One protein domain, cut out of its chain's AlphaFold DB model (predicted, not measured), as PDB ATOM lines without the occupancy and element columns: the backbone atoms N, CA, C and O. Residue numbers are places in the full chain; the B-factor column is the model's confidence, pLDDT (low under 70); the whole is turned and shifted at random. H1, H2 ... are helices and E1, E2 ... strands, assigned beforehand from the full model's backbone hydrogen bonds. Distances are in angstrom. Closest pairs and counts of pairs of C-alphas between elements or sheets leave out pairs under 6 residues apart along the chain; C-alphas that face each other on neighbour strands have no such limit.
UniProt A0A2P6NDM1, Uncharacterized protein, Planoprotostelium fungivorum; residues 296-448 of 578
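AT A GLANCE: This is residues 296 to 448 of the 578 residues of an uncharacterized protein of Planoprotostelium fungivorum (UniProt A0A2P6NDM1). One long helix, H7, is the spine of a helical lobe: H5 runs alongside it, H1 crosses it steeply, H8 folds back along its last residues, and H6 makes a corner at its start. To one side lies a smaller lobe, a strongly twisted antiparallel sheet of three strands in the order E1 - E3 - E2 with H3 over one face. The printed part has 153 residues, with eight named helices and three named strands in the order H1 H2 E1 H3 E2 E3 H4 H5 H6 H7 H8; its class is mostly helix. It is compact, with a radius of gyration of the C-alphas of 16.4 A, and spans 53 by 45 by 31 A.

HOW THE PARTS SIT: H1, residues 296 to 312, touches residues 415 to 419 of H7, residues 403 to 425, at a steep tilt of 55 degrees, opposite ways; the closest C-alphas, of Val 302 and Lys 419, are 6.4 A apart. H2, residues 314 to 324, only just touches residues 407 to 411 of H7, with 3 pairs of C-alphas within 8 A, the closest being Ala 322 and Arg 407 at 6.6 A. E1, residues 332 to 335, is the antiparallel neighbour of E3, residues 362 to 368, with N 333 and O 364 at 2.8 A, within hydrogen-bond range. H3, residues 337 to 344, is on the sheet at a height of 7.8 A and runs along the strands, at 16 degrees to E3 on the local plane. E2, residues 349 to 356, forms an antiparallel hairpin with E3, with N 352 and O 365 at 3.0 A. E1, H3 and E2 make a split strand-helix-strand unit, two strands of one sheet that are not neighbours, with H3 between them along the chain and E3 between them in the sheet, and its crossover is right-handed. H4, residues 375 to 379, only grazes the sheet with residues 375 to 377. H5, residues 385 to 392, touches residues 409 to 416 of H7 at a shallow tilt of 18 degrees, opposite ways; the C-alphas of Leu 391 and Gly 409, the closest, are 6.3 A apart. H6, residues 396 to 401, touches H7 only at the corner, closest at C-alphas 399 and 406, 4.8 A. H7, the hub, touches five helices and is apart from the three strands; H7 and H8, residues 432 to 442, are a helical hairpin at a shallow tilt of 12 degrees, opposite ways, in which H7 touches H8 with residues 421 to 425 alone, the closest C-alphas being those of His 425 and Gly 433, 5.8 A apart. Helix packing is part aligned, part crossed. In the eight helices every O i to N i+4 pair is within hydrogen-bond range.

IN THESE COORDINATES: H1 begins at C-alpha 296 (-67.670, 69.768, -6.227) and is 23.4 A long. E2 measures 19.4 A and E3 18.1 A. H7 runs 33.0 A from C-alpha 403 (-64.653, 44.973, -23.262), and H8, 15.4 A, ends at C-alpha 442 (-80.664, 47.725, -2.624).

THE WHOLE: The C-alphas of Lys 296 and Asp 358, the two farthest apart, are 54.1 A apart. The printed part has no cut and no long link. Mean pLDDT of the printed part is 72.5; it is under 70 at residues 296 to 331, 426 to 436, 438 to 439 and 442 to 448.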
ATOM      1  N   LYS A 296     -68.947  70.221  -6.784       39.78
ATOM      2  CA  LYS A 296     -67.670  69.768  -6.227       39.78
ATOM      3  C   LYS A 296     -67.804  69.050  -4.878       39.78
ATOM      4  O   LYS A 296     -67.059  68.106  -4.630       39.78
ATOM      5  N   SER A 297     -68.745  69.444  -4.018       42.53
ATOM      6  CA  SER A 297     -68.976  68.774  -2.723       42.53
ATOM      7  C   SER A 297     -69.647  67.408  -2.896       42.53
ATOM      8  O   SER A 297     -69.253  66.422  -2.271       42.53
ATOM      9  N   LEU A 298     -70.602  67.321  -3.824       43.84
ATOM     10  CA  LEU A 298     -71.219  66.064  -4.239       43.84
ATOM     11  C   LEU A 298     -70.208  65.163  -4.954       43.84
ATOM     12  O   LEU A 298     -70.147  63.977  -4.653       43.84
ATOM     13  N   ASP A 299     -69.373  65.717  -5.833       45.34
ATOM     14  CA  ASP A 299     -68.307  64.967  -6.499       45.34
ATOM     15  C   ASP A 299     -67.259  64.463  -5.493       45.34
ATOM     16  O   ASP A 299     -66.733  63.367  -5.670       45.34
ATOM     17  N   TYR A 300     -66.996  65.178  -4.393       44.53
ATOM     18  CA  TYR A 300     -66.135  64.701  -3.304       44.53
ATOM     19  C   TYR A 300     -66.766  63.541  -2.519       44.53
ATOM     20  O   TYR A 300     -66.108  62.534  -2.266       44.53
ATOM     21  N   VAL A 301     -68.055  63.627  -2.174       45.50
ATOM     22  CA  VAL A 301     -68.766  62.524  -1.500       45.50
ATOM     23  C   VAL A 301     -68.876  61.310  -2.420       45.50
ATOM     24  O   VAL A 301     -68.561  60.201  -2.001       45.50
ATOM     25  N   VAL A 302     -69.252  61.506  -3.685       45.66
ATOM     26  CA  VAL A 302     -69.345  60.436  -4.686       45.66
ATOM     27  C   VAL A 302     -67.969  59.836  -4.949       45.66
ATOM     28  O   VAL A 302     -67.846  58.618  -4.950       45.66
ATOM     29  N   SER A 303     -66.917  60.643  -5.107       45.81
ATOM     30  CA  SER A 303     -65.556  60.129  -5.301       45.81
ATOM     31  C   SER A 303     -65.035  59.399  -4.070       45.81
ATOM     32  O   SER A 303     -64.426  58.352  -4.240       45.81
ATOM     33  N   THR A 304     -65.340  59.863  -2.857       44.19
ATOM     34  CA  THR A 304     -64.994  59.170  -1.608       44.19
ATOM     35  C   THR A 304     -65.749  57.852  -1.495       44.19
ATOM     36  O   THR A 304     -65.134  56.829  -1.233       44.19
ATOM     37  N   VAL A 305     -67.057  57.825  -1.765       46.53
ATOM     38  CA  VAL A 305     -67.859  56.590  -1.759       46.53
ATOM     39  C   VAL A 305     -67.361  55.616  -2.826       46.53
ATOM     40  O   VAL A 305     -67.172  54.447  -2.522       46.53
ATOM     41  N   VAL A 306     -67.076  56.084  -4.045       45.62
ATOM     42  CA  VAL A 306     -66.550  55.275  -5.160       45.62
ATOM     43  C   VAL A 306     -65.129  54.780  -4.880       45.62
ATOM     44  O   VAL A 306     -64.804  53.641  -5.202       45.62
ATOM     45  N   TYR A 307     -64.274  55.608  -4.281       44.38
ATOM     46  CA  TYR A 307     -62.911  55.256  -3.878       44.38
ATOM     47  C   TYR A 307     -62.921  54.224  -2.749       44.38
ATOM     48  O   TYR A 307     -62.227  53.213  -2.822       44.38
ATOM     49  N   THR A 308     -63.785  54.421  -1.756       43.25
ATOM     50  CA  THR A 308     -64.066  53.453  -0.697       43.25
ATOM     51  C   THR A 308     -64.593  52.148  -1.299       43.25
ATOM     52  O   THR A 308     -64.047  51.090  -1.015       43.25
ATOM     53  N   TYR A 309     -65.535  52.191  -2.244       41.06
ATOM     54  CA  TYR A 309     -66.030  50.998  -2.943       41.06
ATOM     55  C   TYR A 309     -64.921  50.242  -3.698       41.06
ATOM     56  O   TYR A 309     -64.864  49.015  -3.650       41.06
ATOM     57  N   LYS A 310     -64.006  50.968  -4.358       42.19
ATOM     58  CA  LYS A 310     -62.849  50.399  -5.072       42.19
ATOM     59  C   LYS A 310     -61.830  49.737  -4.140       42.19
ATOM     60  O   LYS A 310     -61.248  48.723  -4.515       42.19
ATOM     61  N   ASN A 311     -61.605  50.305  -2.957       40.88
ATOM     62  CA  ASN A 311     -60.602  49.819  -2.010       40.88
ATOM     63  C   ASN A 311     -61.130  48.703  -1.103       40.88
ATOM     64  O   ASN A 311     -60.417  47.730  -0.881       40.88
ATOM     65  N   ILE A 312     -62.379  48.794  -0.630       38.62
ATOM     66  CA  ILE A 312     -62.998  47.754   0.210       38.62
ATOM     67  C   ILE A 312     -63.150  46.447  -0.573       38.62
ATOM     68  O   ILE A 312     -62.891  45.370  -0.045       38.62
ATOM     69  N   LEU A 313     -63.553  46.532  -1.843       35.47
ATOM     70  CA  LEU A 313     -63.766  45.346  -2.661       35.47
ATOM     71  C   LEU A 313     -62.476  44.799  -3.265       35.47
ATOM     72  O   LEU A 313     -62.548  43.771  -3.905       35.47
ATOM     73  N   GLY A 314     -61.305  45.417  -3.102       35.78
ATOM     74  CA  GLY A 314     -60.092  45.025  -3.828       35.78
ATOM     75  C   GLY A 314     -60.183  45.307  -5.339       35.78
ATOM     76  O   GLY A 314     -61.219  45.150  -5.987       35.78
ATOM     77  N   TYR A 315     -59.065  45.710  -5.947       35.59
ATOM     78  CA  TYR A 315     -59.024  46.090  -7.368       35.59
ATOM     79  C   TYR A 315     -59.439  44.949  -8.321       35.59
ATOM     80  O   TYR A 315     -59.955  45.220  -9.407       35.59
ATOM     81  N   SER A 316     -59.229  43.686  -7.924       32.19
ATOM     82  CA  SER A 316     -59.668  42.490  -8.659       32.19
ATOM     83  C   SER A 316     -61.173  42.270  -8.545       32.19
ATOM     84  O   SER A 316     -61.831  42.119  -9.562       32.19
ATOM     85  N   THR A 317     -61.748  42.381  -7.352       34.59
ATOM     86  CA  THR A 317     -63.166  42.088  -7.096       34.59
ATOM     87  C   THR A 317     -64.087  43.249  -7.483       34.59
ATOM     88  O   THR A 317     -65.235  43.013  -7.839       34.59
ATOM     89  N   TRP A 318     -63.593  44.496  -7.558       36.28
ATOM     90  CA  TRP A 318     -64.268  45.570  -8.310       36.28
ATOM     91  C   TRP A 318     -64.307  45.251  -9.814       36.28
ATOM     92  O   TRP A 318     -65.339  45.426 -10.465       36.28
ATOM     93  N   ARG A 319     -63.210  44.712 -10.368       36.62
ATOM     94  CA  ARG A 319     -63.151  44.202 -11.751       36.62
ATOM     95  C   ARG A 319     -64.120  43.039 -11.971       36.62
ATOM     96  O   ARG A 319     -64.736  42.998 -13.031       36.62
ATOM     97  N   ASP A 320     -64.280  42.175 -10.971       32.00
ATOM     98  CA  ASP A 320     -65.196  41.034 -10.999       32.00
ATOM     99  C   ASP A 320     -66.649  41.486 -10.774       32.00
ATOM    100  O   ASP A 320     -67.547  41.005 -11.442       32.00
ATOM    101  N   SER A 321     -66.918  42.508  -9.956       34.56
ATOM    102  CA  SER A 321     -68.255  43.127  -9.835       34.56
ATOM    103  C   SER A 321     -68.687  43.849 -11.120       34.56
ATOM    104  O   SER A 321     -69.854  43.801 -11.507       34.56
ATOM    105  N   ALA A 322     -67.729  44.429 -11.850       34.59
ATOM    106  CA  ALA A 322     -67.922  44.922 -13.209       34.59
ATOM    107  C   ALA A 322     -67.980  43.792 -14.257       34.59
ATOM    108  O   ALA A 322     -68.433  44.048 -15.370       34.59
ATOM    109  N   GLN A 323     -67.534  42.568 -13.929       31.70
ATOM    110  CA  GLN A 323     -67.889  41.367 -14.690       31.70
ATOM    111  C   GLN A 323     -69.324  40.943 -14.370       31.70
ATOM    112  O   GLN A 323     -70.048  40.682 -15.312       31.70
ATOM    113  N   PHE A 324     -69.780  40.961 -13.112       33.22
ATOM    114  CA  PHE A 324     -71.157  40.602 -12.736       33.22
ATOM    115  C   PHE A 324     -72.218  41.558 -13.311       33.22
ATOM    116  O   PHE A 324     -73.326  41.129 -13.623       33.22
ATOM    117  N   MET A 325     -71.874  42.829 -13.540       43.88
ATOM    118  CA  MET A 325     -72.661  43.741 -14.382       43.88
ATOM    119  C   MET A 325     -72.276  43.568 -15.856       43.88
ATOM    120  O   MET A 325     -71.478  44.325 -16.409       43.88
ATOM    121  N   GLY A 326     -72.829  42.535 -16.485       38.53
ATOM    122  CA  GLY A 326     -72.641  42.236 -17.907       38.53
ATOM    123  C   GLY A 326     -72.285  40.777 -18.198       38.53
ATOM    124  O   GLY A 326     -72.449  40.332 -19.331       38.53
ATOM    125  N   SER A 327     -71.845  40.007 -17.202       38.19
ATOM    126  CA  SER A 327     -71.817  38.550 -17.269       38.19
ATOM    127  C   SER A 327     -73.195  38.051 -16.899       38.19
ATOM    128  O   SER A 327     -73.708  38.399 -15.841       38.19
ATOM    129  N   GLU A 328     -73.755  37.240 -17.779       40.47
ATOM    130  CA  GLU A 328     -74.914  36.383 -17.599       40.47
ATOM    131  C   GLU A 328     -75.163  35.941 -16.141       40.47
ATOM    132  O   GLU A 328     -74.906  34.802 -15.762       40.47
ATOM    133  N   ALA A 329     -75.803  36.788 -15.334       44.66
ATOM    134  CA  ALA A 329     -76.683  36.338 -14.267       44.66
ATOM    135  C   ALA A 329     -77.962  35.794 -14.931       44.66
ATOM    136  O   ALA A 329     -79.074  36.224 -14.645       44.66
ATOM    137  N   ASN A 330     -77.792  34.866 -15.881       50.78
ATOM    138  CA  ASN A 330     -78.843  34.149 -16.598       50.78
ATOM    139  C   ASN A 330     -79.415  33.061 -15.680       50.78
ATOM    140  O   ASN A 330     -79.483  31.883 -16.022       50.78
ATOM    141  N   GLY A 331     -79.768  33.455 -14.459       63.53
ATOM    142  CA  GLY A 331     -80.544  32.636 -13.555       63.53
ATOM    143  C   GLY A 331     -82.014  32.881 -13.833       63.53
ATOM    144  O   GLY A 331     -82.507  33.991 -13.647       63.53
ATOM    145  N   THR A 332     -82.733  31.838 -14.233       79.88
ATOM    146  CA  THR A 332     -84.188  31.854 -14.128       79.88
ATOM    147  C   THR A 332     -84.549  31.832 -12.645       79.88
ATOM    148  O   THR A 332     -84.335  30.837 -11.951       79.88
ATOM    149  N   HIS A 333     -85.106  32.925 -12.142       83.75
ATOM    150  CA  HIS A 333     -85.587  33.039 -10.773       83.75
ATOM    151  C   HIS A 333     -87.080  32.736 -10.710       83.75
ATOM    152  O   HIS A 333     -87.854  33.177 -11.556       83.75
ATOM    153  N   ARG A 334     -87.506  32.008  -9.677       86.81
ATOM    154  CA  ARG A 334     -88.926  31.772  -9.407       86.81
ATOM    155  C   ARG A 334     -89.456  32.846  -8.464       86.81
ATOM    156  O   ARG A 334     -88.966  32.968  -7.343       86.81
ATOM    157  N   LEU A 335     -90.466  33.591  -8.902       80.06
ATOM    158  CA  LEU A 335     -91.139  34.624  -8.119       80.06
ATOM    159  C   LEU A 335     -92.638  34.353  -8.050       80.06
ATOM    160  O   LEU A 335     -93.265  34.030  -9.053       80.06
ATOM    161  N   THR A 336     -93.251  34.605  -6.898       88.06
ATOM    162  CA  THR A 336     -94.719  34.690  -6.840       88.06
ATOM    163  C   THR A 336     -95.220  35.823  -7.740       88.06
ATOM    164  O   THR A 336     -94.530  36.832  -7.922       88.06
ATOM    165  N   VAL A 337     -96.456  35.730  -8.241       88.50
ATOM    166  CA  VAL A 337     -97.087  36.783  -9.070       88.50
ATOM    167  C   VAL A 337     -97.002  38.166  -8.400       88.50
ATOM    168  O   VAL A 337     -96.677  39.165  -9.040       88.50
ATOM    169  N   ASN A 338     -97.197  38.222  -7.077       80.25
ATOM    170  CA  ASN A 338     -97.107  39.459  -6.296       80.25
ATOM    171  C   ASN A 338     -95.670  39.983  -6.132       80.25
ATOM    172  O   ASN A 338     -95.463  41.191  -6.002       80.25
ATOM    173  N   GLN A 339     -94.662  39.109  -6.072       76.31
ATOM    174  CA  GLN A 339     -93.257  39.531  -6.086       76.31
ATOM    175  C   GLN A 339     -92.873  40.061  -7.464       76.31
ATOM    176  O   GLN A 339     -92.320  41.153  -7.546       76.31
ATOM    177  N   PHE A 340     -93.253  39.356  -8.531       85.56
ATOM    178  CA  PHE A 340     -93.007  39.790  -9.901       85.56
ATOM    179  C   PHE A 340     -93.620  41.168 -10.181       85.56
ATOM    180  O   PHE A 340     -92.901  42.087 -10.569       85.56
ATOM    181  N   ALA A 341     -94.904  41.369  -9.862       81.38
ATOM    182  CA  ALA A 341     -95.582  42.654 -10.047       81.38
ATOM    183  C   ALA A 341     -94.944  43.805  -9.242       81.38
ATOM    184  O   ALA A 341     -94.948  44.954  -9.686       81.38
ATOM    185  N   ARG A 342     -94.380  43.520  -8.057       75.62
ATOM    186  CA  ARG A 342     -93.638  44.512  -7.262       75.62
ATOM    187  C   ARG A 342     -92.279  44.826  -7.879       75.62
ATOM    188  O   ARG A 342     -91.944  45.998  -8.018       75.62
ATOM    189  N   MET A 343     -91.527  43.809  -8.286       78.62
ATOM    190  CA  MET A 343     -90.209  43.991  -8.895       78.62
ATOM    191  C   MET A 343     -90.300  44.655 -10.274       78.62
ATOM    192  O   MET A 343     -89.422  45.437 -10.622       78.62
ATOM    193  N   GLN A 344     -91.379  44.445 -11.036       86.12
ATOM    194  CA  GLN A 344     -91.606  45.130 -12.316       86.12
ATOM    195  C   GLN A 344     -91.641  46.656 -12.173       86.12
ATOM    196  O   GLN A 344     -91.192  47.367 -13.079       86.12
ATOM    197  N   ARG A 345     -92.117  47.156 -11.024       84.62
ATOM    198  CA  ARG A 345     -92.149  48.591 -10.703       84.62
ATOM    199  C   ARG A 345     -90.774  49.161 -10.375       84.62
ATOM    200  O   ARG A 345     -90.640  50.378 -10.340       84.62
ATOM    201  N   ASN A 346     -89.771  48.317 -10.137       82.50
ATOM    202  CA  ASN A 346     -88.413  48.768  -9.890       82.50
ATOM    203  C   ASN A 346     -87.774  49.233 -11.215       82.50
ATOM    204  O   ASN A 346     -87.614  48.426 -12.139       82.50
ATOM    205  N   PRO A 347     -87.420  50.521 -11.347       87.88
ATOM    206  CA  PRO A 347     -86.849  51.065 -12.575       87.88
ATOM    207  C   PRO A 347     -85.390  50.658 -12.808       87.88
ATOM    208  O   PRO A 347     -84.895  50.822 -13.920       87.88
ATOM    209  N   LEU A 348     -84.727  50.111 -11.785       86.25
ATOM    210  CA  LEU A 348     -83.336  49.658 -11.819       86.25
ATOM    211  C   LEU A 348     -83.204  48.156 -12.125       86.25
ATOM    212  O   LEU A 348     -82.107  47.606 -12.084       86.25
ATOM    213  N   LEU A 349     -84.316  47.484 -12.441       86.50
ATOM    214  CA  LEU A 349     -84.345  46.078 -12.836       86.50
ATOM    215  C   LEU A 349     -85.114  45.919 -14.147       86.50
ATOM    216  O   LEU A 349     -86.257  46.375 -14.265       86.50
ATOM    217  N   ASN A 350     -84.527  45.216 -15.110       87.94
ATOM    218  CA  ASN A 350     -85.241  44.676 -16.259       87.94
ATOM    219  C   ASN A 350     -85.624  43.232 -15.939       87.94
ATOM    220  O   ASN A 350     -84.798  42.442 -15.489       87.94
ATOM    221  N   LEU A 351     -86.904  42.908 -16.111       88.62
ATOM    222  CA  LEU A 351     -87.433  41.578 -15.838       88.62
ATOM    223  C   LEU A 351     -88.032  41.035 -17.121       88.62
ATOM    224  O   LEU A 351     -88.929  41.659 -17.692       88.62
ATOM    225  N   GLU A 352     -87.570  39.866 -17.531       91.25
ATOM    226  CA  GLU A 352     -88.126  39.133 -18.658       91.25
ATOM    227  C   GLU A 352     -88.782  37.861 -18.124       91.25
ATOM    228  O   GLU A 352     -88.132  37.038 -17.484       91.25
ATOM    229  N   SER A 353     -90.091  37.714 -18.334       92.88
ATOM    230  CA  SER A 353     -90.791  36.479 -17.982       92.88
ATOM    231  C   SER A 353     -90.399  35.399 -18.981       92.88
ATOM    232  O   SER A 353     -90.727  35.514 -20.158       92.88
ATOM    233  N   VAL A 354     -89.757  34.336 -18.508       94.12
ATOM    234  CA  VAL A 354     -89.360  33.193 -19.343       94.12
ATOM    235  C   VAL A 354     -90.361  32.041 -19.289       94.12
ATOM    236  O   VAL A 354     -90.282  31.120 -20.095       94.12
ATOM    237  N   GLY A 355     -91.323  32.084 -18.363       94.75
ATOM    238  CA  GLY A 355     -92.390  31.092 -18.273       94.75
ATOM    239  C   GLY A 355     -93.143  31.139 -16.948       94.75
ATOM    240  O   GLY A 355     -93.011  32.082 -16.166       94.75
ATOM    241  N   GLN A 356     -93.918  30.091 -16.691       96.00
ATOM    242  CA  GLN A 356     -94.647  29.891 -15.443       96.00
ATOM    243  C   GLN A 356     -94.294  28.511 -14.879       96.00
ATOM    244  O   GLN A 356     -94.180  27.547 -15.634       96.00
ATOM    245  N   ALA A 357     -94.073  28.426 -13.572       92.31
ATOM    246  CA  ALA A 357     -93.873  27.166 -12.868       92.31
ATOM    247  C   ALA A 357     -95.219  26.466 -12.607       92.31
ATOM    248  O   ALA A 357     -96.271  27.107 -12.615       92.31
ATOM    249  N   ASP A 358     -95.181  25.169 -12.294       94.69
ATOM    250  CA  ASP A 358     -96.380  24.334 -12.087       94.69
ATOM    251  C   ASP A 358     -97.323  24.856 -10.987       94.69
ATOM    252  O   ASP A 358     -98.529  24.629 -11.025       94.69
ATOM    253  N   ASN A 359     -96.786  25.584 -10.004       91.12
ATOM    254  CA  ASN A 359     -97.547  26.186  -8.907       91.12
ATOM    255  C   ASN A 359     -98.116  27.582  -9.237       91.12
ATOM    256  O   ASN A 359     -98.665  28.239  -8.354       91.12
ATOM    257  N   GLY A 360     -97.963  28.052 -10.477       94.62
ATOM    258  CA  GLY A 360     -98.409  29.367 -10.927       94.62
ATOM    259  C   GLY A 360     -97.413  30.509 -10.691       94.62
ATOM    260  O   GLY A 360     -97.707  31.636 -11.101       94.62
ATOM    261  N   ASP A 361     -96.250  30.250 -10.082       91.31
ATOM    262  CA  ASP A 361     -95.181  31.246  -9.935       91.31
ATOM    263  C   ASP A 361     -94.601  31.643 -11.301       91.31
ATOM    264  O   ASP A 361     -94.529  30.840 -12.228       91.31
ATOM    265  N   VAL A 362     -94.138  32.884 -11.421       92.12
ATOM    266  CA  VAL A 362     -93.508  33.407 -12.635       92.12
ATOM    267  C   VAL A 362     -92.021  33.070 -12.609       92.12
ATOM    268  O   VAL A 362     -91.318  33.363 -11.638       92.12
ATOM    269  N   LEU A 363     -91.537  32.470 -13.690       90.75
ATOM    270  CA  LEU A 363     -90.117  32.261 -13.933       90.75
ATOM    271  C   LEU A 363     -89.571  33.479 -14.674       90.75
ATOM    272  O   LEU A 363     -90.093  33.847 -15.727       90.75
ATOM    273  N   VAL A 364     -88.545  34.123 -14.124       89.50
ATOM    274  CA  VAL A 364     -88.049  35.410 -14.623       89.50
ATOM    275  C   VAL A 364     -86.539  35.428 -14.775       89.50
ATOM    276  O   VAL A 364     -85.818  34.965 -13.896       89.50
ATOM    277  N   ASN A 365     -86.066  36.050 -15.846       88.06
ATOM    278  CA  ASN A 365     -84.692  36.517 -15.949       88.06
ATOM    279  C   ASN A 365     -84.619  37.932 -15.377       88.06
ATOM    280  O   ASN A 365     -85.430  38.797 -15.726       88.06
ATOM    281  N   ILE A 366     -83.654  38.161 -14.488       82.75
ATOM    282  CA  ILE A 366     -83.425  39.458 -13.853       82.75
ATOM    283  C   ILE A 366     -82.152  40.051 -14.442       82.75
ATOM    284  O   ILE A 366     -81.069  39.500 -14.287       82.75
ATOM    285  N   GLN A 367     -82.286  41.192 -15.106       84.75
ATOM    286  CA  GLN A 367     -81.176  41.963 -15.647       84.75
ATOM    287  C   GLN A 367     -81.024  43.257 -14.848       84.75
ATOM    288  O   GLN A 367     -81.980  44.020 -14.669       84.75
ATOM    289  N   HIS A 368     -79.811  43.506 -14.365       84.31
ATOM    290  CA  HIS A 368     -79.465  44.745 -13.677       84.31
ATOM    291  C   HIS A 368     -79.224  45.881 -14.666       84.31
ATOM    292  O   HIS A 368     -79.030  45.662 -15.863       84.31
ATOM    293  N   VAL A 369     -79.233  47.110 -14.154       87.38
ATOM    294  CA  VAL A 369     -78.780  48.256 -14.937       87.38
ATOM    295  C   VAL A 369     -77.293  48.092 -15.235       87.38
ATOM    296  O   VAL A 369     -76.453  48.123 -14.342       87.38
ATOM    297  N   ASP A 370     -76.992  47.944 -16.513       89.00
ATOM    298  CA  ASP A 370     -75.649  47.927 -17.074       89.00
ATOM    299  C   ASP A 370     -75.646  48.729 -18.385       89.00
ATOM    300  O   ASP A 370     -76.663  49.299 -18.796       89.00
ATOM    301  N   ILE A 371     -74.505  48.758 -19.067       92.00
ATOM    302  CA  ILE A 371     -74.305  49.475 -20.326       92.00
ATOM    303  C   ILE A 371     -75.189  48.975 -21.483       92.00
ATOM    304  O   ILE A 371     -75.291  49.634 -22.513       92.00
ATOM    305  N   PHE A 372     -75.858  47.836 -21.331       92.31
ATOM    306  CA  PHE A 372     -76.813  47.284 -22.288       92.31
ATOM    307  C   PHE A 372     -78.274  47.477 -21.843       92.31
ATOM    308  O   PHE A 372     -79.175  47.435 -22.679       92.31
ATOM    309  N   ASN A 373     -78.508  47.744 -20.555       91.06
ATOM    310  CA  ASN A 373     -79.810  47.650 -19.892       91.06
ATOM    311  C   ASN A 373     -80.239  48.927 -19.134       91.06
ATOM    312  O   ASN A 373     -81.174  48.899 -18.333       91.06
ATOM    313  N   TYR A 374     -79.614  50.075 -19.402       92.69
ATOM    314  CA  TYR A 374     -79.840  51.329 -18.664       92.69
ATOM    315  C   TYR A 374     -81.063  52.168 -19.089       92.69
ATOM    316  O   TYR A 374     -81.472  53.078 -18.366       92.69
ATOM    317  N   THR A 375     -81.700  51.877 -20.229       94.12
ATOM    318  CA  THR A 375     -82.793  52.708 -20.778       94.12
ATOM    319  C   THR A 375     -84.001  52.833 -19.840       94.12
ATOM    320  O   THR A 375     -84.639  53.887 -19.793       94.12
ATOM    321  N   LYS A 376     -84.332  51.782 -19.076       93.69
ATOM    322  CA  LYS A 376     -85.446  51.814 -18.111       93.69
ATOM    323  C   LYS A 376     -85.161  52.782 -16.957       93.69
ATOM    324  O   LYS A 376     -86.024  53.593 -16.623       93.69
ATOM    325  N   ALA A 377     -83.941  52.752 -16.423       92.00
ATOM    326  CA  ALA A 377     -83.492  53.659 -15.369       92.00
ATOM    327  C   ALA A 377     -83.485  55.120 -15.844       92.00
ATOM    328  O   ALA A 377     -83.977  56.001 -15.135       92.00
ATOM    329  N   TYR A 378     -83.035  55.368 -17.078       94.88
ATOM    330  CA  TYR A 378     -83.107  56.688 -17.710       94.88
ATOM    331  C   TYR A 378     -84.546  57.205 -17.831       94.88
ATOM    332  O   TYR A 378     -84.851  58.293 -17.350       94.88
ATOM    333  N   LYS A 379     -85.470  56.404 -18.378       94.88
ATOM    334  CA  LYS A 379     -86.889  56.792 -18.501       94.88
ATOM    335  C   LYS A 379     -87.553  57.092 -17.152       94.88
ATOM    336  O   LYS A 379     -88.495  57.873 -17.098       94.88
ATOM    337  N   ALA A 380     -87.065  56.485 -16.073       91.75
ATOM    338  CA  ALA A 380     -87.517  56.734 -14.708       91.75
ATOM    339  C   ALA A 380     -86.773  57.893 -14.002       91.75
ATOM    340  O   ALA A 380     -86.955  58.115 -12.799       91.75
ATOM    341  N   GLY A 381     -85.911  58.614 -14.725       92.50
ATOM    342  CA  GLY A 381     -85.160  59.775 -14.248       92.50
ATOM    343  C   GLY A 381     -84.024  59.448 -13.275       92.50
ATOM    344  O   GLY A 381     -83.652  60.313 -12.485       92.50
ATOM    345  N   TYR A 382     -83.545  58.201 -13.238       87.81
ATOM    346  CA  TYR A 382     -82.392  57.799 -12.411       87.81
ATOM    347  C   TYR A 382     -81.052  58.070 -13.094       87.81
ATOM    348  O   TYR A 382     -80.017  57.971 -12.451       87.81
ATOM    349  N   ILE A 383     -81.080  58.359 -14.392       92.44
ATOM    350  CA  ILE A 383     -79.914  58.722 -15.188       92.44
ATOM    351  C   ILE A 383     -80.238  60.074 -15.804       92.44
ATOM    352  O   ILE A 383     -81.248  60.205 -16.497       92.44
ATOM    353  N   ASN A 384     -79.417  61.080 -15.537       91.75
ATOM    354  CA  ASN A 384     -79.555  62.387 -16.164       91.75
ATOM    355  C   ASN A 384     -79.248  62.346 -17.679       91.75
ATOM    356  O   ASN A 384     -78.636  61.409 -18.199       91.75
ATOM    357  N   GLN A 385     -79.698  63.376 -18.400       94.69
ATOM    358  CA  GLN A 385     -79.567  63.463 -19.860       94.69
ATOM    359  C   GLN A 385     -78.104  63.412 -20.326       94.69
ATOM    360  O   GLN A 385     -77.816  62.778 -21.338       94.69
ATOM    361  N   ASP A 386     -77.183  64.039 -19.593       94.00
ATOM    362  CA  ASP A 386     -75.768  64.119 -19.974       94.00
ATOM    363  C   ASP A 386     -75.087  62.752 -19.900       94.00
ATOM    364  O   ASP A 386     -74.386  62.342 -20.834       94.00
ATOM    365  N   LEU A 387     -75.345  61.997 -18.827       92.69
ATOM    366  CA  LEU A 387     -74.891  60.618 -18.723       92.69
ATOM    367  C   LEU A 387     -75.541  59.770 -19.819       92.69
ATOM    368  O   LEU A 387     -74.835  59.046 -20.508       92.69
ATOM    369  N   TYR A 388     -76.848  59.896 -20.059       96.50
ATOM    370  CA  TYR A 388     -77.516  59.155 -21.135       96.50
ATOM    371  C   TYR A 388     -76.900  59.431 -22.519       96.50
ATOM    372  O   TYR A 388     -76.627  58.494 -23.270       96.50
ATOM    373  N   ASN A 389     -76.610  60.693 -22.839       95.69
ATOM    374  CA  ASN A 389     -75.937  61.091 -24.079       95.69
ATOM    375  C   ASN A 389     -74.525  60.488 -24.176       95.69
ATOM    376  O   ASN A 389     -74.117  60.023 -25.237       95.69
ATOM    377  N   THR A 390     -73.801  60.440 -23.054       93.62
ATOM    378  CA  THR A 390     -72.475  59.807 -22.970       93.62
ATOM    379  C   THR A 390     -72.562  58.297 -23.204       93.62
ATOM    380  O   THR A 390     -71.789  57.740 -23.973       93.62
ATOM    381  N   LEU A 391     -73.530  57.613 -22.588       92.25
ATOM    382  CA  LEU A 391     -73.685  56.166 -22.743       92.25
ATOM    383  C   LEU A 391     -74.174  55.786 -24.152       92.25
ATOM    384  O   LEU A 391     -73.818  54.713 -24.638       92.25
ATOM    385  N   THR A 392     -74.938  56.660 -24.818       95.62
ATOM    386  CA  THR A 392     -75.461  56.461 -26.185       95.62
ATOM    387  C   THR A 392     -74.517  56.921 -27.297       95.62
ATOM    388  O   THR A 392     -74.792  56.641 -28.465       95.62
ATOM    389  N   SER A 393     -73.375  57.547 -26.978       95.94
ATOM    390  CA  SER A 393     -72.362  57.899 -27.989       95.94
ATOM    391  C   SER A 393     -71.715  56.671 -28.639       95.94
ATOM    392  O   SER A 393     -71.045  56.787 -29.665       95.94
ATOM    393  N   TYR A 394     -71.920  55.492 -28.046       94.81
ATOM    394  CA  TYR A 394     -71.538  54.196 -28.584       94.81
ATOM    395  C   TYR A 394     -72.767  53.286 -28.657       94.81
ATOM    396  O   TYR A 394     -73.584  53.239 -27.737       94.81
ATOM    397  N   ASN A 395     -72.907  52.535 -29.749       93.94
ATOM    398  CA  ASN A 395     -73.981  51.554 -29.891       93.94
ATOM    399  C   ASN A 395     -73.648  50.231 -29.173       93.94
ATOM    400  O   ASN A 395     -72.505  49.958 -28.796       93.94
ATOM    401  N   SER A 396     -74.656  49.373 -29.000       90.50
ATOM    402  CA  SER A 396     -74.512  48.090 -28.295       90.50
ATOM    403  C   SER A 396     -73.457  47.170 -28.919       90.50
ATOM    404  O   SER A 396     -72.744  46.481 -28.190       90.50
ATOM    405  N   THR A 397     -73.301  47.183 -30.246       93.06
ATOM    406  CA  THR A 397     -72.274  46.410 -30.961       93.06
ATOM    407  C   THR A 397     -70.865  46.885 -30.613       93.06
ATOM    408  O   THR A 397     -69.980  46.063 -30.389       93.06
ATOM    409  N   GLN A 398     -70.645  48.198 -30.503       95.44
ATOM    410  CA  GLN A 398     -69.353  48.760 -30.099       95.44
ATOM    411  C   GLN A 398     -68.985  48.361 -28.666       95.44
ATOM    412  O   GLN A 398     -67.846  47.965 -28.429       95.44
ATOM    413  N   TYR A 399     -69.939  48.395 -27.730       90.81
ATOM    414  CA  TYR A 399     -69.708  47.911 -26.365       90.81
ATOM    415  C   TYR A 399     -69.418  46.405 -26.320       90.81
ATOM    416  O   TYR A 399     -68.480  45.989 -25.644       90.81
ATOM    417  N   ARG A 400     -70.156  45.580 -27.078       90.38
ATOM    418  CA  ARG A 400     -69.918  44.123 -27.149       90.38
ATOM    419  C   ARG A 400     -68.545  43.781 -27.725       90.38
ATOM    420  O   ARG A 400     -67.881  42.878 -27.228       90.38
ATOM    421  N   ASN A 401     -68.105  44.521 -28.739       93.06
ATOM    422  CA  ASN A 401     -66.833  44.274 -29.417       93.06
ATOM    423  C   ASN A 401     -65.623  44.882 -28.685       93.06
ATOM    424  O   ASN A 401     -64.486  44.625 -29.078       93.06
ATOM    425  N   ASN A 402     -65.836  45.687 -27.639       93.44
ATOM    426  CA  ASN A 402     -64.764  46.332 -26.887       93.44
ATOM    427  C   ASN A 402     -65.006  46.234 -25.364       93.44
ATOM    428  O   ASN A 402     -65.616  47.125 -24.769       93.44
ATOM    429  N   PRO A 403     -64.472  45.188 -24.701       86.12
ATOM    430  CA  PRO A 403     -64.653  44.973 -23.262       86.12
ATOM    431  C   PRO A 403     -64.166  46.131 -22.380       86.12
ATOM    432  O   PRO A 403     -64.743  46.396 -21.326       86.12
ATOM    433  N   SER A 404     -63.115  46.842 -22.797       83.69
ATOM    434  CA  SER A 404     -62.613  48.015 -22.070       83.69
ATOM    435  C   SER A 404     -63.601  49.178 -22.139       83.69
ATOM    436  O   SER A 404     -63.841  49.836 -21.128       83.69
ATOM    437  N   LEU A 405     -64.215  49.397 -23.305       89.88
ATOM    438  CA  LEU A 405     -65.264  50.398 -23.486       89.88
ATOM    439  C   LEU A 405     -66.509  50.052 -22.658       89.88
ATOM    440  O   LEU A 405     -67.020  50.920 -21.957       89.88
ATOM    441  N   ALA A 406     -66.949  48.789 -22.667       82.50
ATOM    442  CA  ALA A 406     -68.063  48.324 -21.836       82.50
ATOM    443  C   ALA A 406     -67.789  48.527 -20.340       82.50
ATOM    444  O   ALA A 406     -68.637  49.053 -19.622       82.50
ATOM    445  N   ARG A 407     -66.578  48.195 -19.873       78.81
ATOM    446  CA  ARG A 407     -66.172  48.419 -18.478       78.81
ATOM    447  C   ARG A 407     -66.184  49.903 -18.106       78.81
ATOM    448  O   ARG A 407     -66.661  50.251 -17.028       78.81
ATOM    449  N   ASN A 408     -65.678  50.769 -18.981       80.94
ATOM    450  CA  ASN A 408     -65.680  52.213 -18.750       80.94
ATOM    451  C   ASN A 408     -67.109  52.772 -18.722       80.94
ATOM    452  O   ASN A 408     -67.442  53.519 -17.803       80.94
ATOM    453  N   GLY A 409     -67.963  52.352 -19.660       86.19
ATOM    454  CA  GLY A 409     -69.379  52.723 -19.697       86.19
ATOM    455  C   GLY A 409     -70.127  52.281 -18.436       86.19
ATOM    456  O   GLY A 409     -70.798  53.096 -17.810       86.19
ATOM    457  N   ASN A 410     -69.934  51.035 -17.989       83.81
ATOM    458  CA  ASN A 410     -70.488  50.540 -16.722       83.81
ATOM    459  C   ASN A 410     -69.995  51.352 -15.517       83.81
ATOM    460  O   ASN A 410     -70.785  51.702 -14.643       83.81
ATOM    461  N   SER A 411     -68.706  51.700 -15.468       79.38
ATOM    462  CA  SER A 411     -68.170  52.530 -14.384       79.38
ATOM    463  C   SER A 411     -68.810  53.921 -14.355       79.38
ATOM    464  O   SER A 411     -69.128  54.411 -13.274       79.38
ATOM    465  N   GLN A 412     -68.993  54.561 -15.513       83.25
ATOM    466  CA  GLN A 412     -69.645  55.872 -15.612       83.25
ATOM    467  C   GLN A 412     -71.124  55.795 -15.224       83.25
ATOM    468  O   GLN A 412     -71.612  56.639 -14.474       83.25
ATOM    469  N   LEU A 413     -71.817  54.752 -15.683       85.62
ATOM    470  CA  LEU A 413     -73.213  54.483 -15.360       85.62
ATOM    471  C   LEU A 413     -73.430  54.335 -13.850       85.62
ATOM    472  O   LEU A 413     -74.292  55.010 -13.299       85.62
ATOM    473  N   VAL A 414     -72.624  53.522 -13.160       81.75
ATOM    474  CA  VAL A 414     -72.729  53.337 -11.700       81.75
ATOM    475  C   VAL A 414     -72.465  54.638 -10.950       81.75
ATOM    476  O   VAL A 414     -73.204  54.985 -10.032       81.75
ATOM    477  N   GLN A 415     -71.426  55.378 -11.346       76.56
ATOM    478  CA  GLN A 415     -71.096  56.657 -10.717       76.56
ATOM    479  C   GLN A 415     -72.235  57.670 -10.865       76.56
ATOM    480  O   GLN A 415     -72.612  58.306  -9.881       76.56
ATOM    481  N   GLY A 416     -72.811  57.793 -12.064       81.19
ATOM    482  CA  GLY A 416     -73.933  58.699 -12.291       81.19
ATOM    483  C   GLY A 416     -75.222  58.240 -11.612       81.19
ATOM    484  O   GLY A 416     -75.894  59.071 -11.015       81.19
ATOM    485  N   LEU A 417     -75.524  56.935 -11.588       83.81
ATOM    486  CA  LEU A 417     -76.669  56.394 -10.843       83.81
ATOM    487  C   LEU A 417     -76.574  56.704  -9.352       83.81
ATOM    488  O   LEU A 417     -77.546  57.169  -8.765       83.81
ATOM    489  N   LEU A 418     -75.414  56.469  -8.731       78.88
ATOM    490  CA  LEU A 418     -75.210  56.791  -7.318       78.88
ATOM    491  C   LEU A 418     -75.382  58.291  -7.077       78.88
ATOM    492  O   LEU A 418     -76.115  58.682  -6.169       78.88
ATOM    493  N   LYS A 419     -74.767  59.130  -7.919       78.31
ATOM    494  CA  LYS A 419     -74.907  60.589  -7.855       78.31
ATOM    495  C   LYS A 419     -76.377  61.014  -7.928       78.31
ATOM    496  O   LYS A 419     -76.843  61.727  -7.041       78.31
ATOM    497  N   ASP A 420     -77.116  60.534  -8.922       80.94
ATOM    498  CA  ASP A 420     -78.510  60.911  -9.167       80.94
ATOM    499  C   ASP A 420     -79.462  60.352  -8.088       80.94
ATOM    500  O   ASP A 420     -80.383  61.051  -7.657       80.94
ATOM    501  N   ILE A 421     -79.219  59.136  -7.574       81.31
ATOM    502  CA  ILE A 421     -79.947  58.566  -6.425       81.31
ATOM    503  C   ILE A 421     -79.734  59.429  -5.179       81.31
ATOM    504  O   ILE A 421     -80.703  59.764  -4.494       81.31
ATOM    505  N   PHE A 422     -78.497  59.841  -4.888       74.88
ATOM    506  CA  PHE A 422     -78.237  60.712  -3.744       74.88
ATOM    507  C   PHE A 422     -78.898  62.073  -3.907       74.88
ATOM    508  O   PHE A 422     -79.622  62.493  -3.006       74.88
ATOM    509  N   VAL A 423     -78.743  62.726  -5.061       74.88
ATOM    510  CA  VAL A 423     -79.404  64.008  -5.359       74.88
ATOM    511  C   VAL A 423     -80.914  63.911  -5.170       74.88
ATOM    512  O   VAL A 423     -81.516  64.785  -4.550       74.88
ATOM    513  N   ARG A 424     -81.531  62.818  -5.625       77.50
ATOM    514  CA  ARG A 424     -82.972  62.580  -5.494       77.50
ATOM    515  C   ARG A 424     -83.446  62.479  -4.044       77.50
ATOM    516  O   ARG A 424     -84.629  62.714  -3.788       77.50
ATOM    517  N   HIS A 425     -82.588  62.079  -3.110       76.88
ATOM    518  CA  HIS A 425     -82.964  61.878  -1.705       76.88
ATOM    519  C   HIS A 425     -82.386  62.919  -0.747       76.88
ATOM    520  O   HIS A 425     -82.862  63.020   0.385       76.88
ATOM    521  N   ILE A 426     -81.432  63.742  -1.191       68.31
ATOM    522  CA  ILE A 426     -80.984  64.927  -0.454       68.31
ATOM    523  C   ILE A 426     -82.192  65.841  -0.189       68.31
ATOM    524  O   ILE A 426     -82.999  66.123  -1.070       68.31
ATOM    525  N   GLY A 427     -82.344  66.272   1.067       61.69
ATOM    526  CA  GLY A 427     -83.425  67.165   1.499       61.69
ATOM    527  C   GLY A 427     -84.777  66.494   1.777       61.69
ATOM    528  O   GLY A 427     -85.662  67.146   2.329       61.69
ATOM    529  N   LYS A 428     -84.962  65.198   1.478       68.56
ATOM    530  CA  LYS A 428     -86.219  64.507   1.813       68.56
ATOM    531  C   LYS A 428     -86.369  64.283   3.331       68.56
ATOM    532  O   LYS A 428     -85.385  64.013   4.029       68.56
ATOM    533  N   PRO A 429     -87.595  64.382   3.883       51.09
ATOM    534  CA  PRO A 429     -87.841  64.160   5.304       51.09
ATOM    535  C   PRO A 429     -87.628  62.692   5.702       51.09
ATOM    536  O   PRO A 429     -87.874  61.765   4.930       51.09
ATOM    537  N   PHE A 430     -87.182  62.485   6.940       42.16
ATOM    538  CA  PHE A 430     -87.120  61.161   7.566       42.16
ATOM    539  C   PHE A 430     -88.522  60.800   8.093       42.16
ATOM    540  O   PHE A 430     -89.207  61.710   8.566       42.16
ATOM    541  N   PRO A 431     -88.969  59.528   8.054       45.09
ATOM    542  CA  PRO A 431     -88.256  58.325   7.595       45.09
ATOM    543  C   PRO A 431     -88.416  58.006   6.101       45.09
ATOM    544  O   PRO A 431     -87.685  57.169   5.574       45.09
ATOM    545  N   SER A 432     -89.356  58.649   5.405       55.91
ATOM    546  CA  SER A 432     -89.737  58.281   4.035       55.91
ATOM    547  C   SER A 432     -88.596  58.435   3.025       55.91
ATOM    548  O   SER A 432     -88.388  57.537   2.213       55.91
ATOM    549  N   GLY A 433     -87.804  59.510   3.111       63.12
ATOM    550  CA  GLY A 433     -86.631  59.715   2.253       63.12
ATOM    551  C   GLY A 433     -85.556  58.645   2.442       63.12
ATOM    552  O   GLY A 433     -84.970  58.170   1.475       63.12
ATOM    553  N   THR A 434     -85.350  58.203   3.680       61.03
ATOM    554  CA  THR A 434     -84.356  57.183   4.021       61.03
ATOM    555  C   THR A 434     -84.785  55.803   3.539       61.03
ATOM    556  O   THR A 434     -83.998  55.119   2.896       61.03
ATOM    557  N   ILE A 435     -86.044  55.413   3.757       63.00
ATOM    558  CA  ILE A 435     -86.573  54.128   3.272       63.00
ATOM    559  C   ILE A 435     -86.525  54.060   1.738       63.00
ATOM    560  O   ILE A 435     -86.144  53.032   1.182       63.00
ATOM    561  N   SER A 436     -86.868  55.148   1.043       65.12
ATOM    562  CA  SER A 436     -86.771  55.196  -0.421       65.12
ATOM    563  C   SER A 436     -85.324  55.170  -0.924       65.12
ATOM    564  O   SER A 436     -85.055  54.492  -1.911       65.12
ATOM    565  N   LEU A 437     -84.385  55.831  -0.234       73.00
ATOM    566  CA  LEU A 437     -82.955  55.737  -0.540       73.00
ATOM    567  C   LEU A 437     -82.444  54.299  -0.387       73.00
ATOM    568  O   LEU A 437     -81.771  53.792  -1.277       73.00
ATOM    569  N   TYR A 438     -82.807  53.620   0.703       65.31
ATOM    570  CA  TYR A 438     -82.461  52.215   0.914       65.31
ATOM    571  C   TYR A 438     -83.021  51.310  -0.178       65.31
ATOM    572  O   TYR A 438     -82.305  50.453  -0.690       65.31
ATOM    573  N   ALA A 439     -84.288  51.506  -0.549       65.56
ATOM    574  CA  ALA A 439     -84.917  50.738  -1.613       65.56
ATOM    575  C   ALA A 439     -84.190  50.930  -2.956       65.56
ATOM    576  O   ALA A 439     -83.947  49.948  -3.654       65.56
ATOM    577  N   ASP A 440     -83.794  52.165  -3.282       72.69
ATOM    578  CA  ASP A 440     -83.057  52.483  -4.509       72.69
ATOM    579  C   ASP A 440     -81.620  51.931  -4.494       72.69
ATOM    580  O   ASP A 440     -81.141  51.450  -5.518       72.69
ATOM    581  N   LEU A 441     -80.934  51.931  -3.346       73.75
ATOM    582  CA  LEU A 441     -79.579  51.379  -3.227       73.75
ATOM    583  C   LEU A 441     -79.570  49.844  -3.256       73.75
ATOM    584  O   LEU A 441     -78.747  49.250  -3.948       73.75
ATOM    585  N   LEU A 442     -80.510  49.186  -2.572       62.72
ATOM    586  CA  LEU A 442     -80.664  47.725  -2.624       62.72
ATOM    587  C   LEU A 442     -81.047  47.240  -4.027       62.72
ATOM    588  O   LEU A 442     -80.649  46.156  -4.447       62.72
ATOM    589  N   ALA A 443     -81.789  48.058  -4.774       66.38
ATOM    590  CA  ALA A 443     -82.143  47.779  -6.156       66.38
ATOM    591  C   ALA A 443     -80.934  47.737  -7.108       66.38
ATOM    592  O   ALA A 443     -81.027  47.098  -8.156       66.38
ATOM    593  N   LEU A 444     -79.805  48.358  -6.741       68.31
ATOM    594  CA  LEU A 444     -78.557  48.275  -7.503       68.31
ATOM    595  C   LEU A 444     -77.810  46.944  -7.295       68.31
ATOM    596  O   LEU A 444     -76.960  46.614  -8.116       68.31
ATOM    597  N   SER A 445     -78.098  46.175  -6.232       61.56
ATOM    598  CA  SER A 445     -77.407  44.903  -5.944       61.56
ATOM    599  C   SER A 445     -78.200  43.988  -4.983       61.56
ATOM    600  O   SER A 445     -77.910  43.960  -3.785       61.56
ATOM    601  N   PRO A 446     -79.174  43.191  -5.462       43.69
ATOM    602  CA  PRO A 446     -80.102  42.451  -4.598       43.69
ATOM    603  C   PRO A 446     -79.619  41.088  -4.046       43.69
ATOM    604  O   PRO A 446     -80.442  40.375  -3.473       43.69
ATOM    605  N   TYR A 447     -78.338  40.697  -4.167       40.69
ATOM    606  CA  TYR A 447     -77.848  39.386  -3.680       40.69
ATOM    607  C   TYR A 447     -76.911  39.451  -2.455       40.69
ATOM    608  O   TYR A 447     -76.149  40.396  -2.253       40.69
ATOM    609  N   GLN A 448     -76.989  38.380  -1.653       34.53
ATOM    610  CA  GLN A 448     -76.658  38.245  -0.224       34.53
ATOM    611  C   GLN A 448     -75.185  38.387   0.202       34.53
ATOM    612  O   GLN A 448     -74.930  38.421   1.398       34.53
TER     613      GLN A 448